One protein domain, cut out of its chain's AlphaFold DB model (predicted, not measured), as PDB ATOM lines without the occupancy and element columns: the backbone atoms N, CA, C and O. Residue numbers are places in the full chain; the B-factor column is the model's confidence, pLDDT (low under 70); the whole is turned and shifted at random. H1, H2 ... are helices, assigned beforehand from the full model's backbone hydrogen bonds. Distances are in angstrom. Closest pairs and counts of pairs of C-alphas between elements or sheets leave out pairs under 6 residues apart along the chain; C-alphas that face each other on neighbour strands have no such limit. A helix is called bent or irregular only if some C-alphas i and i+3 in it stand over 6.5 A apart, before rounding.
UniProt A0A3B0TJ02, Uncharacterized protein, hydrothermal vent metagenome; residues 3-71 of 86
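This is residues 3 to 71 of the 86 residues of an uncharacterized protein of hydrothermal vent metagenome (UniProt A0A3B0TJ02). Two helices lie apart in a loose, flat Z: the long H1 runs out, the unnamed stretch of residues 31 to 53 folds back, and the shorter H2 runs out again in roughly the direction of H1. The fold is open, and the two helices meet nowhere. The printed part has 69 residues with two named helices, H1 then H2, and no named strand; the class is all helix. The whole is loose, with a radius of gyration of the C-alphas of 14.9 A and spans of 42 by 34 by 16 A.

H1 holds residues 3 to 30 and measures 39.5 A from C-alpha 3 at (-25.399, 34.726, -36.041) to C-alpha 30 at (0.719, 37.109, -65.597). It has a kink of 43 degrees near residue 18. H1 is neither bent nor irregular, but only just: C-alphas 14 and 17 are 6.3 A apart. H2 holds residues 54 to 69 and measures 22.2 A, ending with C-alpha 69 at (-2.626, 12.463, -48.881).

H1 and H2 are apart, with no C-alpha of the one within 8 A of the other. A long link of 23 residues joins them. Residues 10 to 16, which belong to H1, stand free. In H2 every O i to N i+4 pair is within hydrogen-bond range; in H1 21 of 24 are.

The two C-alphas farthest apart, those of Asn 31 and Arg 49, are 42.1 A apart. The C-alphas of residues 31 to 53 lie 4 to 24 A from the mean of all C-alphas. The printed part has no cut. The mean pLDDT of the printed part is 76.1; residues 3 to 17 and residue 42 are under 70.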
ATOM      1  N   PRO A   3     -25.064  35.240 -34.705       44.22
ATOM      2  CA  PRO A   3     -25.399  34.726 -36.041       44.22
ATOM      3  C   PRO A   3     -24.779  35.541 -37.189       44.22
ATOM      4  O   PRO A   3     -24.661  35.042 -38.307       44.22
ATOM      5  N   ILE A   4     -24.360  36.786 -36.929       31.08
ATOM      6  CA  ILE A   4     -23.868  37.687 -37.978       31.08
ATOM      7  C   ILE A   4     -22.440  37.320 -38.390       31.08
ATOM      8  O   ILE A   4     -22.196  37.212 -39.577       31.08
ATOM      9  N   ALA A   5     -21.519  37.016 -37.468       33.44
ATOM     10  CA  ALA A   5     -20.126  36.711 -37.827       33.44
ATOM     11  C   ALA A   5     -19.980  35.431 -38.677       33.44
ATOM     12  O   ALA A   5     -19.250  35.426 -39.665       33.44
ATOM     13  N   SER A   6     -20.722  34.365 -38.353       40.75
ATOM     14  CA  SER A   6     -20.691  33.102 -39.112       40.75
ATOM     15  C   SER A   6     -21.329  33.242 -40.502       40.75
ATOM     16  O   SER A   6     -20.780  32.767 -41.504       40.75
ATOM     17  N   ARG A   7     -22.433  33.998 -40.602       39.19
ATOM     18  CA  ARG A   7     -23.024  34.369 -41.893       39.19
ATOM     19  C   ARG A   7     -22.117  35.320 -42.667       39.19
ATOM     20  O   ARG A   7     -22.026  35.174 -43.877       39.19
ATOM     21  N   SER A   8     -21.402  36.224 -42.005       30.83
ATOM     22  CA  SER A   8     -20.436  37.133 -42.625       30.83
ATOM     23  C   SER A   8     -19.231  36.384 -43.179       30.83
ATOM     24  O   SER A   8     -18.857  36.674 -44.301       30.83
ATOM     25  N   ILE A   9     -18.689  35.362 -42.506       42.25
ATOM     26  CA  ILE A   9     -17.638  34.499 -43.081       42.25
ATOM     27  C   ILE A   9     -18.181  33.748 -44.305       42.25
ATOM     28  O   ILE A   9     -17.579  33.805 -45.372       42.25
ATOM     29  N   SER A  10     -19.372  33.143 -44.204       45.34
ATOM     30  CA  SER A  10     -20.023  32.499 -45.359       45.34
ATOM     31  C   SER A  10     -20.342  33.477 -46.498       45.34
ATOM     32  O   SER A  10     -20.313  33.082 -47.656       45.34
ATOM     33  N   THR A  11     -20.626  34.750 -46.212       35.81
ATOM     34  CA  THR A  11     -20.991  35.767 -47.219       35.81
ATOM     35  C   THR A  11     -19.755  36.442 -47.829       35.81
ATOM     36  O   THR A  11     -19.727  36.681 -49.036       35.81
ATOM     37  N   ILE A  12     -18.702  36.674 -47.036       44.00
ATOM     38  CA  ILE A  12     -17.384  37.137 -47.498       44.00
ATOM     39  C   ILE A  12     -16.779  36.075 -48.418       44.00
ATOM     40  O   ILE A  12     -16.344  36.415 -49.512       44.00
ATOM     41  N   ILE A  13     -16.841  34.792 -48.044       48.47
ATOM     42  CA  ILE A  13     -16.369  33.679 -48.885       48.47
ATOM     43  C   ILE A  13     -17.203  33.555 -50.170       48.47
ATOM     44  O   ILE A  13     -16.645  33.299 -51.233       48.47
ATOM     45  N   LYS A  14     -18.526  33.764 -50.101       52.47
ATOM     46  CA  LYS A  14     -19.417  33.504 -51.243       52.47
ATOM     47  C   LYS A  14     -19.436  34.613 -52.302       52.47
ATOM     48  O   LYS A  14     -19.601  34.274 -53.464       52.47
ATOM     49  N   ASN A  15     -19.224  35.888 -51.945       41.84
ATOM     50  CA  ASN A  15     -19.240  36.993 -52.924       41.84
ATOM     51  C   ASN A  15     -17.920  37.782 -53.020       41.84
ATOM     52  O   ASN A  15     -17.458  38.043 -54.129       41.84
ATOM     53  N   GLN A  16     -17.283  38.152 -51.901       51.03
ATOM     54  CA  GLN A  16     -16.050  38.960 -51.929       51.03
ATOM     55  C   GLN A  16     -14.814  38.111 -52.276       51.03
ATOM     56  O   GLN A  16     -13.966  38.534 -53.059       51.03
ATOM     57  N   GLY A  17     -14.766  36.874 -51.774       65.94
ATOM     58  CA  GLY A  17     -13.692  35.923 -52.045       65.94
ATOM     59  C   GLY A  17     -13.578  35.553 -53.522       65.94
ATOM     60  O   GLY A  17     -12.477  35.309 -53.998       65.94
ATOM     61  N   ILE A  18     -14.678  35.589 -54.283       73.38
ATOM     62  CA  ILE A  18     -14.639  35.318 -55.725       73.38
ATOM     63  C   ILE A  18     -13.832  36.401 -56.449       73.38
ATOM     64  O   ILE A  18     -12.906  36.064 -57.177       73.38
ATOM     65  N   SER A  19     -14.114  37.690 -56.230       77.50
ATOM     66  CA  SER A  19     -13.362  38.765 -56.902       77.50
ATOM     67  C   SER A  19     -11.862  38.677 -56.611       77.50
ATOM     68  O   SER A  19     -11.042  38.833 -57.517       77.50
ATOM     69  N   ASP A  20     -11.499  38.359 -55.371       83.00
ATOM     70  CA  ASP A  20     -10.098  38.242 -54.981       83.00
ATOM     71  C   ASP A  20      -9.440  36.980 -55.559       83.00
ATOM     72  O   ASP A  20      -8.315  37.063 -56.043       83.00
ATOM     73  N   LEU A  21     -10.151  35.849 -55.653       84.62
ATOM     74  CA  LEU A  21      -9.673  34.665 -56.383       84.62
ATOM     75  C   LEU A  21      -9.400  34.970 -57.860       84.62
ATOM     76  O   LEU A  21      -8.394  34.515 -58.402       84.62
ATOM     77  N   TYR A  22     -10.256  35.764 -58.510       86.25
ATOM     78  CA  TYR A  22     -10.042  36.192 -59.894       86.25
ATOM     79  C   TYR A  22      -8.800  37.078 -60.026       86.25
ATOM     80  O   TYR A  22      -8.001  36.871 -60.942       86.25
ATOM     81  N   LYS A  23      -8.593  38.027 -59.103       89.62
ATOM     82  CA  LYS A  23      -7.380  38.858 -59.079       89.62
ATOM     83  C   LYS A  23      -6.129  38.008 -58.868       89.62
ATOM     84  O   LYS A  23      -5.200  38.113 -59.661       89.62
ATOM     85  N   ILE A  24      -6.125  37.119 -57.871       89.88
ATOM     86  CA  ILE A  24      -4.997  36.220 -57.572       89.88
ATOM     87  C   ILE A  24      -4.682  35.325 -58.778       89.88
ATOM     88  O   ILE A  24      -3.521  35.197 -59.167       89.88
ATOM     89  N   HIS A  25      -5.696  34.742 -59.423       89.75
ATOM     90  CA  HIS A  25      -5.504  33.955 -60.642       89.75
ATOM     91  C   HIS A  25      -4.916  34.797 -61.789       89.75
ATOM     92  O   HIS A  25      -4.026  34.356 -62.510       89.75
ATOM     93  N   SER A  26      -5.378  36.038 -61.953       91.81
ATOM     94  CA  SER A  26      -4.873  36.938 -62.992       91.81
ATOM     95  C   SER A  26      -3.404  37.320 -62.762       91.81
ATOM     96  O   SER A  26      -2.610  37.284 -63.701       91.81
ATOM     97  N   GLU A  27      -3.022  37.611 -61.516       94.81
ATOM     98  CA  GLU A  27      -1.633  37.908 -61.146       94.81
ATOM     99  C   GLU A  27      -0.719  36.688 -61.278       94.81
ATOM    100  O   GLU A  27       0.388  36.793 -61.806       94.81
ATOM    101  N   THR A  28      -1.175  35.512 -60.849       94.56
ATOM    102  CA  THR A  28      -0.401  34.267 -60.982       94.56
ATOM    103  C   THR A  28      -0.185  33.901 -62.451       94.56
ATOM    104  O   THR A  28       0.946  33.631 -62.847       94.56
ATOM    105  N   SER A  29      -1.218  34.020 -63.291       91.56
ATOM    106  CA  SER A  29      -1.119  33.806 -64.739       91.56
ATOM    107  C   SER A  29      -0.149  34.786 -65.415       91.56
ATOM    108  O   SER A  29       0.717  34.351 -66.177       91.56
ATOM    109  N   ARG A  30      -0.219  36.087 -65.087       94.12
ATOM    110  CA  ARG A  30       0.719  37.109 -65.597       94.12
ATOM    111  C   ARG A  30       2.174  36.800 -65.242       94.12
ATOM    112  O   ARG A  30       3.053  36.955 -66.084       94.12
ATOM    113  N   ASN A  31       2.414  36.339 -64.018       95.38
ATOM    114  CA  ASN A  31       3.756  36.083 -63.494       95.38
ATOM    115  C   ASN A  31       4.235  34.635 -63.694       95.38
ATOM    116  O   ASN A  31       5.300  34.277 -63.196       95.38
ATOM    117  N   LYS A  32       3.475  33.796 -64.417       93.06
ATOM    118  CA  LYS A  32       3.758  32.358 -64.612       93.06
ATOM    119  C   LYS A  32       3.939  31.588 -63.292       93.06
ATOM    120  O   LYS A  32       4.729  30.651 -63.215       93.06
ATOM    121  N   ILE A  33       3.206  31.993 -62.260       95.75
ATOM    122  CA  ILE A  33       3.152  31.323 -60.959       95.75
ATOM    123  C   ILE A  33       2.055  30.263 -61.018       95.75
ATOM    124  O   ILE A  33       0.971  30.509 -61.548       95.75
ATOM    125  N   ASP A  34       2.326  29.089 -60.454       93.50
ATOM    126  CA  ASP A  34       1.353  28.006 -60.443       93.50
ATOM    127  C   ASP A  34       0.200  28.293 -59.467       93.50
ATOM    128  O   ASP A  34       0.397  28.420 -58.255       93.50
ATOM    129  N   PHE A  35      -1.019  28.393 -59.997       89.69
ATOM    130  CA  PHE A  35      -2.222  28.628 -59.206       89.69
ATOM    131  C   PHE A  35      -2.774  27.303 -58.672       89.69
ATOM    132  O   PHE A  35      -3.032  26.374 -59.442       89.69
ATOM    133  N   ASN A  36      -2.979  27.215 -57.358       89.56
ATOM    134  CA  ASN A  36      -3.519  26.034 -56.687       89.56
ATOM    135  C   ASN A  36      -4.586  26.459 -55.673       89.56
ATOM    136  O   ASN A  36      -4.273  27.092 -54.666       89.56
ATOM    137  N   LEU A  37      -5.847  26.117 -55.944       84.50
ATOM    138  CA  LEU A  37      -6.978  26.405 -55.066       84.50
ATOM    139  C   LEU A  37      -7.547  25.110 -54.474       84.50
ATOM    140  O   LEU A  37      -7.941  24.201 -55.205       84.50
ATOM    141  N   ALA A  38      -7.614  25.058 -53.144       83.50
ATOM    142  CA  ALA A  38      -8.347  24.047 -52.390       83.50
ATOM    143  C   ALA A  38      -9.705  24.595 -51.944       83.50
ATOM    144  O   ALA A  38      -9.819  25.753 -51.539       83.50
ATOM    145  N   ALA A  39     -10.730  23.753 -52.005       78.06
ATOM    146  CA  ALA A  39     -12.090  24.100 -51.623       78.06
ATOM    147  C   ALA A  39     -12.753  22.926 -50.895       78.06
ATOM    148  O   ALA A  39     -12.299  21.785 -50.968       78.06
ATOM    149  N   ILE A  40     -13.844  23.209 -50.185       78.38
ATOM    150  CA  ILE A  40     -14.677  22.150 -49.613       78.38
ATOM    151  C   ILE A  40     -15.300  21.375 -50.772       78.38
ATOM    152  O   ILE A  40     -15.935  21.970 -51.645       78.38
ATOM    153  N   ALA A  41     -15.094  20.062 -50.779       73.50
ATOM    154  CA  ALA A  41     -15.584  19.201 -51.840       73.50
ATOM    155  C   ALA A  41     -17.128  19.160 -51.834       73.50
ATOM    156  O   ALA A  41     -17.725  19.111 -50.754       73.50
ATOM    157  N   PRO A  42     -17.796  19.194 -53.001       68.44
ATOM    158  CA  PRO A  42     -19.259  19.203 -53.081       68.44
ATOM    159  C   PRO A  42     -19.911  17.946 -52.479       68.44
ATOM    160  O   PRO A  42     -21.051  18.006 -52.027       68.44
ATOM    161  N   GLU A  43     -19.189  16.828 -52.433       72.56
ATOM    162  CA  GLU A  43     -19.593  15.576 -51.791       72.56
ATOM    163  C   GLU A  43     -19.526  15.603 -50.252       72.56
ATOM    164  O   GLU A  43     -20.019  14.683 -49.595       72.56
ATOM    165  N   PHE A  44     -18.944  16.644 -49.644       77.75
ATOM    166  CA  PHE A  44     -18.884  16.768 -48.191       77.75
ATOM    167  C   PHE A  44     -20.277  17.059 -47.610       77.75
ATOM    168  O   PHE A  44     -20.805  18.164 -47.709       77.75
ATOM    169  N   ALA A  45     -20.868  16.060 -46.953       75.75
ATOM    170  CA  ALA A  45     -22.242  16.114 -46.443       75.75
ATOM    171  C   ALA A  45     -22.382  16.655 -45.001       75.75
ATOM    172  O   ALA A  45     -23.469  16.591 -44.418       75.75
ATOM    173  N   GLY A  46     -21.303  17.163 -44.396       76.19
ATOM    174  CA  GLY A  46     -21.317  17.655 -43.017       76.19
ATOM    175  C   GLY A  46     -22.250  18.857 -42.824       76.19
ATOM    176  O   GLY A  46     -22.322  19.748 -43.668       76.19
ATOM    177  N   LYS A  47     -22.947  18.916 -41.683       77.38
ATOM    178  CA  LYS A  47     -23.766  20.072 -41.281       77.38
ATOM    179  C   LYS A  47     -23.281  20.614 -39.941       77.38
ATOM    180  O   LYS A  47     -23.244  19.879 -38.961       77.38
ATOM    181  N   SER A  48     -22.935  21.898 -39.902       80.56
ATOM    182  CA  SER A  48     -22.560  22.586 -38.663       80.56
ATOM    183  C   SER A  48     -23.821  22.915 -37.866       80.56
ATOM    184  O   SER A  48     -24.726  23.556 -38.404       80.56
ATOM    185  N   ARG A  49     -23.900  22.495 -36.598       78.00
ATOM    186  CA  ARG A  49     -25.036  22.833 -35.714       78.00
ATOM    187  C   ARG A  49     -24.879  24.215 -35.088       78.00
ATOM    188  O   ARG A  49     -25.860  24.920 -34.876       78.00
ATOM    189  N   GLU A  50     -23.637  24.607 -34.852       78.19
ATOM    190  CA  GLU A  50     -23.245  25.902 -34.313       78.19
ATOM    191  C   GLU A  50     -21.976  26.415 -35.013       78.19
ATOM    192  O   GLU A  50     -21.299  25.645 -35.705       78.19
ATOM    193  N   PRO A  51     -21.642  27.712 -34.904       75.56
ATOM    194  CA  PRO A  51     -20.367  28.223 -35.391       75.56
ATOM    195  C   PRO A  51     -19.195  27.482 -34.740       75.56
ATOM    196  O   PRO A  51     -19.134  27.390 -33.520       75.56
ATOM    197  N   PHE A  52     -18.250  27.013 -35.559       72.31
ATOM    198  CA  PHE A  52     -17.088  26.236 -35.105       72.31
ATOM    199  C   PHE A  52     -17.450  24.929 -34.376       72.31
ATOM    200  O   PHE A  52     -16.682  24.480 -33.526       72.31
ATOM    201  N   ASP A  53     -18.581  24.300 -34.729       82.75
ATOM    202  CA  ASP A  53     -18.947  22.964 -34.240       82.75
ATOM    203  C   ASP A  53     -17.754  22.006 -34.393       82.75
ATOM    204  O   ASP A  53     -17.211  21.813 -35.487       82.75
ATOM    205  N   ARG A  54     -17.311  21.436 -33.268       86.25
ATOM    206  CA  ARG A  54     -16.088  20.630 -33.210       86.25
ATOM    207  C   ARG A  54     -16.176  19.396 -34.101       86.25
ATOM    208  O   ARG A  54     -15.200  19.080 -34.775       86.25
ATOM    209  N   GLU A  55     -17.316  18.712 -34.110       88.19
ATOM    210  CA  GLU A  55     -17.503  17.501 -34.913       88.19
ATOM    211  C   GLU A  55     -17.460  17.838 -36.406       88.19
ATOM    212  O   GLU A  55     -16.749  17.178 -37.164       88.19
ATOM    213  N   TYR A  56     -18.132  18.917 -36.815       85.44
ATOM    214  CA  TYR A  56     -18.087  19.424 -38.185       85.44
ATOM    215  C   TYR A  56     -16.663  19.803 -38.612       85.44
ATOM    216  O   TYR A  56     -16.204  19.381 -39.673       85.44
ATOM    217  N   MET A  57     -15.941  20.568 -37.787       84.56
ATOM    218  CA  MET A  57     -14.587  21.032 -38.109       84.56
ATOM    219  C   MET A  57     -13.582  19.875 -38.154       84.56
ATOM    220  O   MET A  57     -12.732  19.843 -39.042       84.56
ATOM    221  N   SER A  58     -13.692  18.898 -37.246       89.25
ATOM    222  CA  SER A  58     -12.876  17.680 -37.286       89.25
ATOM    223  C   SER A  58     -13.168  16.838 -38.529       89.25
ATOM    224  O   SER A  58     -12.233  16.379 -39.183       89.25
ATOM    225  N   ALA A  59     -14.440  16.675 -38.907       89.00
ATOM    226  CA  ALA A  59     -14.807  15.977 -40.137       89.00
ATOM    227  C   ALA A  59     -14.271  16.695 -41.385       89.00
ATOM    228  O   ALA A  59     -13.729  16.051 -42.285       89.00
ATOM    229  N   LEU A  60     -14.363  18.028 -41.418       85.62
ATOM    230  CA  LEU A  60     -13.846  18.847 -42.511       85.62
ATOM    231  C   LEU A  60     -12.321  18.720 -42.641       85.62
ATOM    232  O   LEU A  60     -11.811  18.513 -43.742       85.62
ATOM    233  N   PHE A  61     -11.603  18.786 -41.517       88.38
ATOM    234  CA  PHE A  61     -10.154  18.594 -41.477       88.38
ATOM    235  C   PHE A  61      -9.754  17.206 -41.982       88.38
ATOM    236  O   PHE A  61      -8.916  17.101 -42.874       88.38
ATOM    237  N   ASN A  62     -10.388  16.148 -41.467       91.31
ATOM    238  CA  ASN A  62     -10.091  14.773 -41.871       91.31
ATOM    239  C   ASN A  62     -10.346  14.558 -43.369       91.31
ATOM    240  O   ASN A  62      -9.533  13.938 -44.052       91.31
ATOM    241  N   SER A  63     -11.438  15.116 -43.901       86.94
ATOM    242  CA  SER A  63     -11.738  15.056 -45.334       86.94
ATOM    243  C   SER A  63     -10.647  15.729 -46.168       86.94
ATOM    244  O   SER A  63     -10.159  15.140 -47.130       86.94
ATOM    245  N   ALA A  64     -10.234  16.946 -45.802       84.94
ATOM    246  CA  ALA A  64      -9.184  17.668 -46.517       84.94
ATOM    247  C   ALA A  64      -7.823  16.961 -46.413       84.94
ATOM    248  O   ALA A  64      -7.095  16.887 -47.400       84.94
ATOM    249  N   HIS A  65      -7.503  16.399 -45.247       91.38
ATOM    250  CA  HIS A  65      -6.280  15.634 -45.023       91.38
ATOM    251  C   HIS A  65      -6.218  14.392 -45.918       91.38
ATOM    252  O   HIS A  65      -5.214  14.168 -46.587       91.38
ATOM    253  N   ASN A  66      -7.310  13.628 -46.003       91.38
ATOM    254  CA  ASN A  66      -7.379  12.447 -46.864       91.38
ATOM    255  C   ASN A  66      -7.226  12.815 -48.348       91.38
ATOM    256  O   ASN A  66      -6.480  12.157 -49.072       91.38
ATOM    257  N   LEU A  67      -7.872  13.900 -48.791       87.38
ATOM    258  CA  LEU A  67      -7.691  14.423 -50.148       87.38
ATOM    259  C   LEU A  67      -6.236  14.845 -50.395       87.38
ATOM    260  O   LEU A  67      -5.698  14.580 -51.468       87.38
ATOM    261  N   ALA A  68      -5.585  15.470 -49.410       89.38
ATOM    262  CA  ALA A  68      -4.196  15.908 -49.512       89.38
ATOM    263  C   ALA A  68      -3.227  14.729 -49.624       89.38
ATOM    264  O   ALA A  68      -2.360  14.731 -50.497       89.38
ATOM    265  N   GLN A  69      -3.416  13.693 -48.806       92.69
ATOM    266  CA  GLN A  69      -2.626  12.463 -48.881       92.69
ATOM    267  C   GLN A  69      -2.798  11.732 -50.218       92.69
ATOM    268  O   GLN A  69      -1.845  11.135 -50.710       92.69
ATOM    269  N   ALA A  70      -3.980  11.818 -50.835       90.69
ATOM    270  CA  ALA A  70      -4.251  11.262 -52.160       90.69
ATOM    271  C   ALA A  70      -3.718  12.127 -53.326       90.69
ATOM    272  O   ALA A  70      -3.935  11.784 -54.486       90.69
ATOM    273  N   GLY A  71      -3.026  13.238 -53.042       87.56
ATOM    274  CA  GLY A  71      -2.413  14.118 -54.044       87.56
ATOM    275  C   GLY A  71      -3.203  15.383 -54.391       87.56
ATOM    276  O   GLY A  71      -2.755  16.109 -55.267       87.56
TER     277      GLY A  71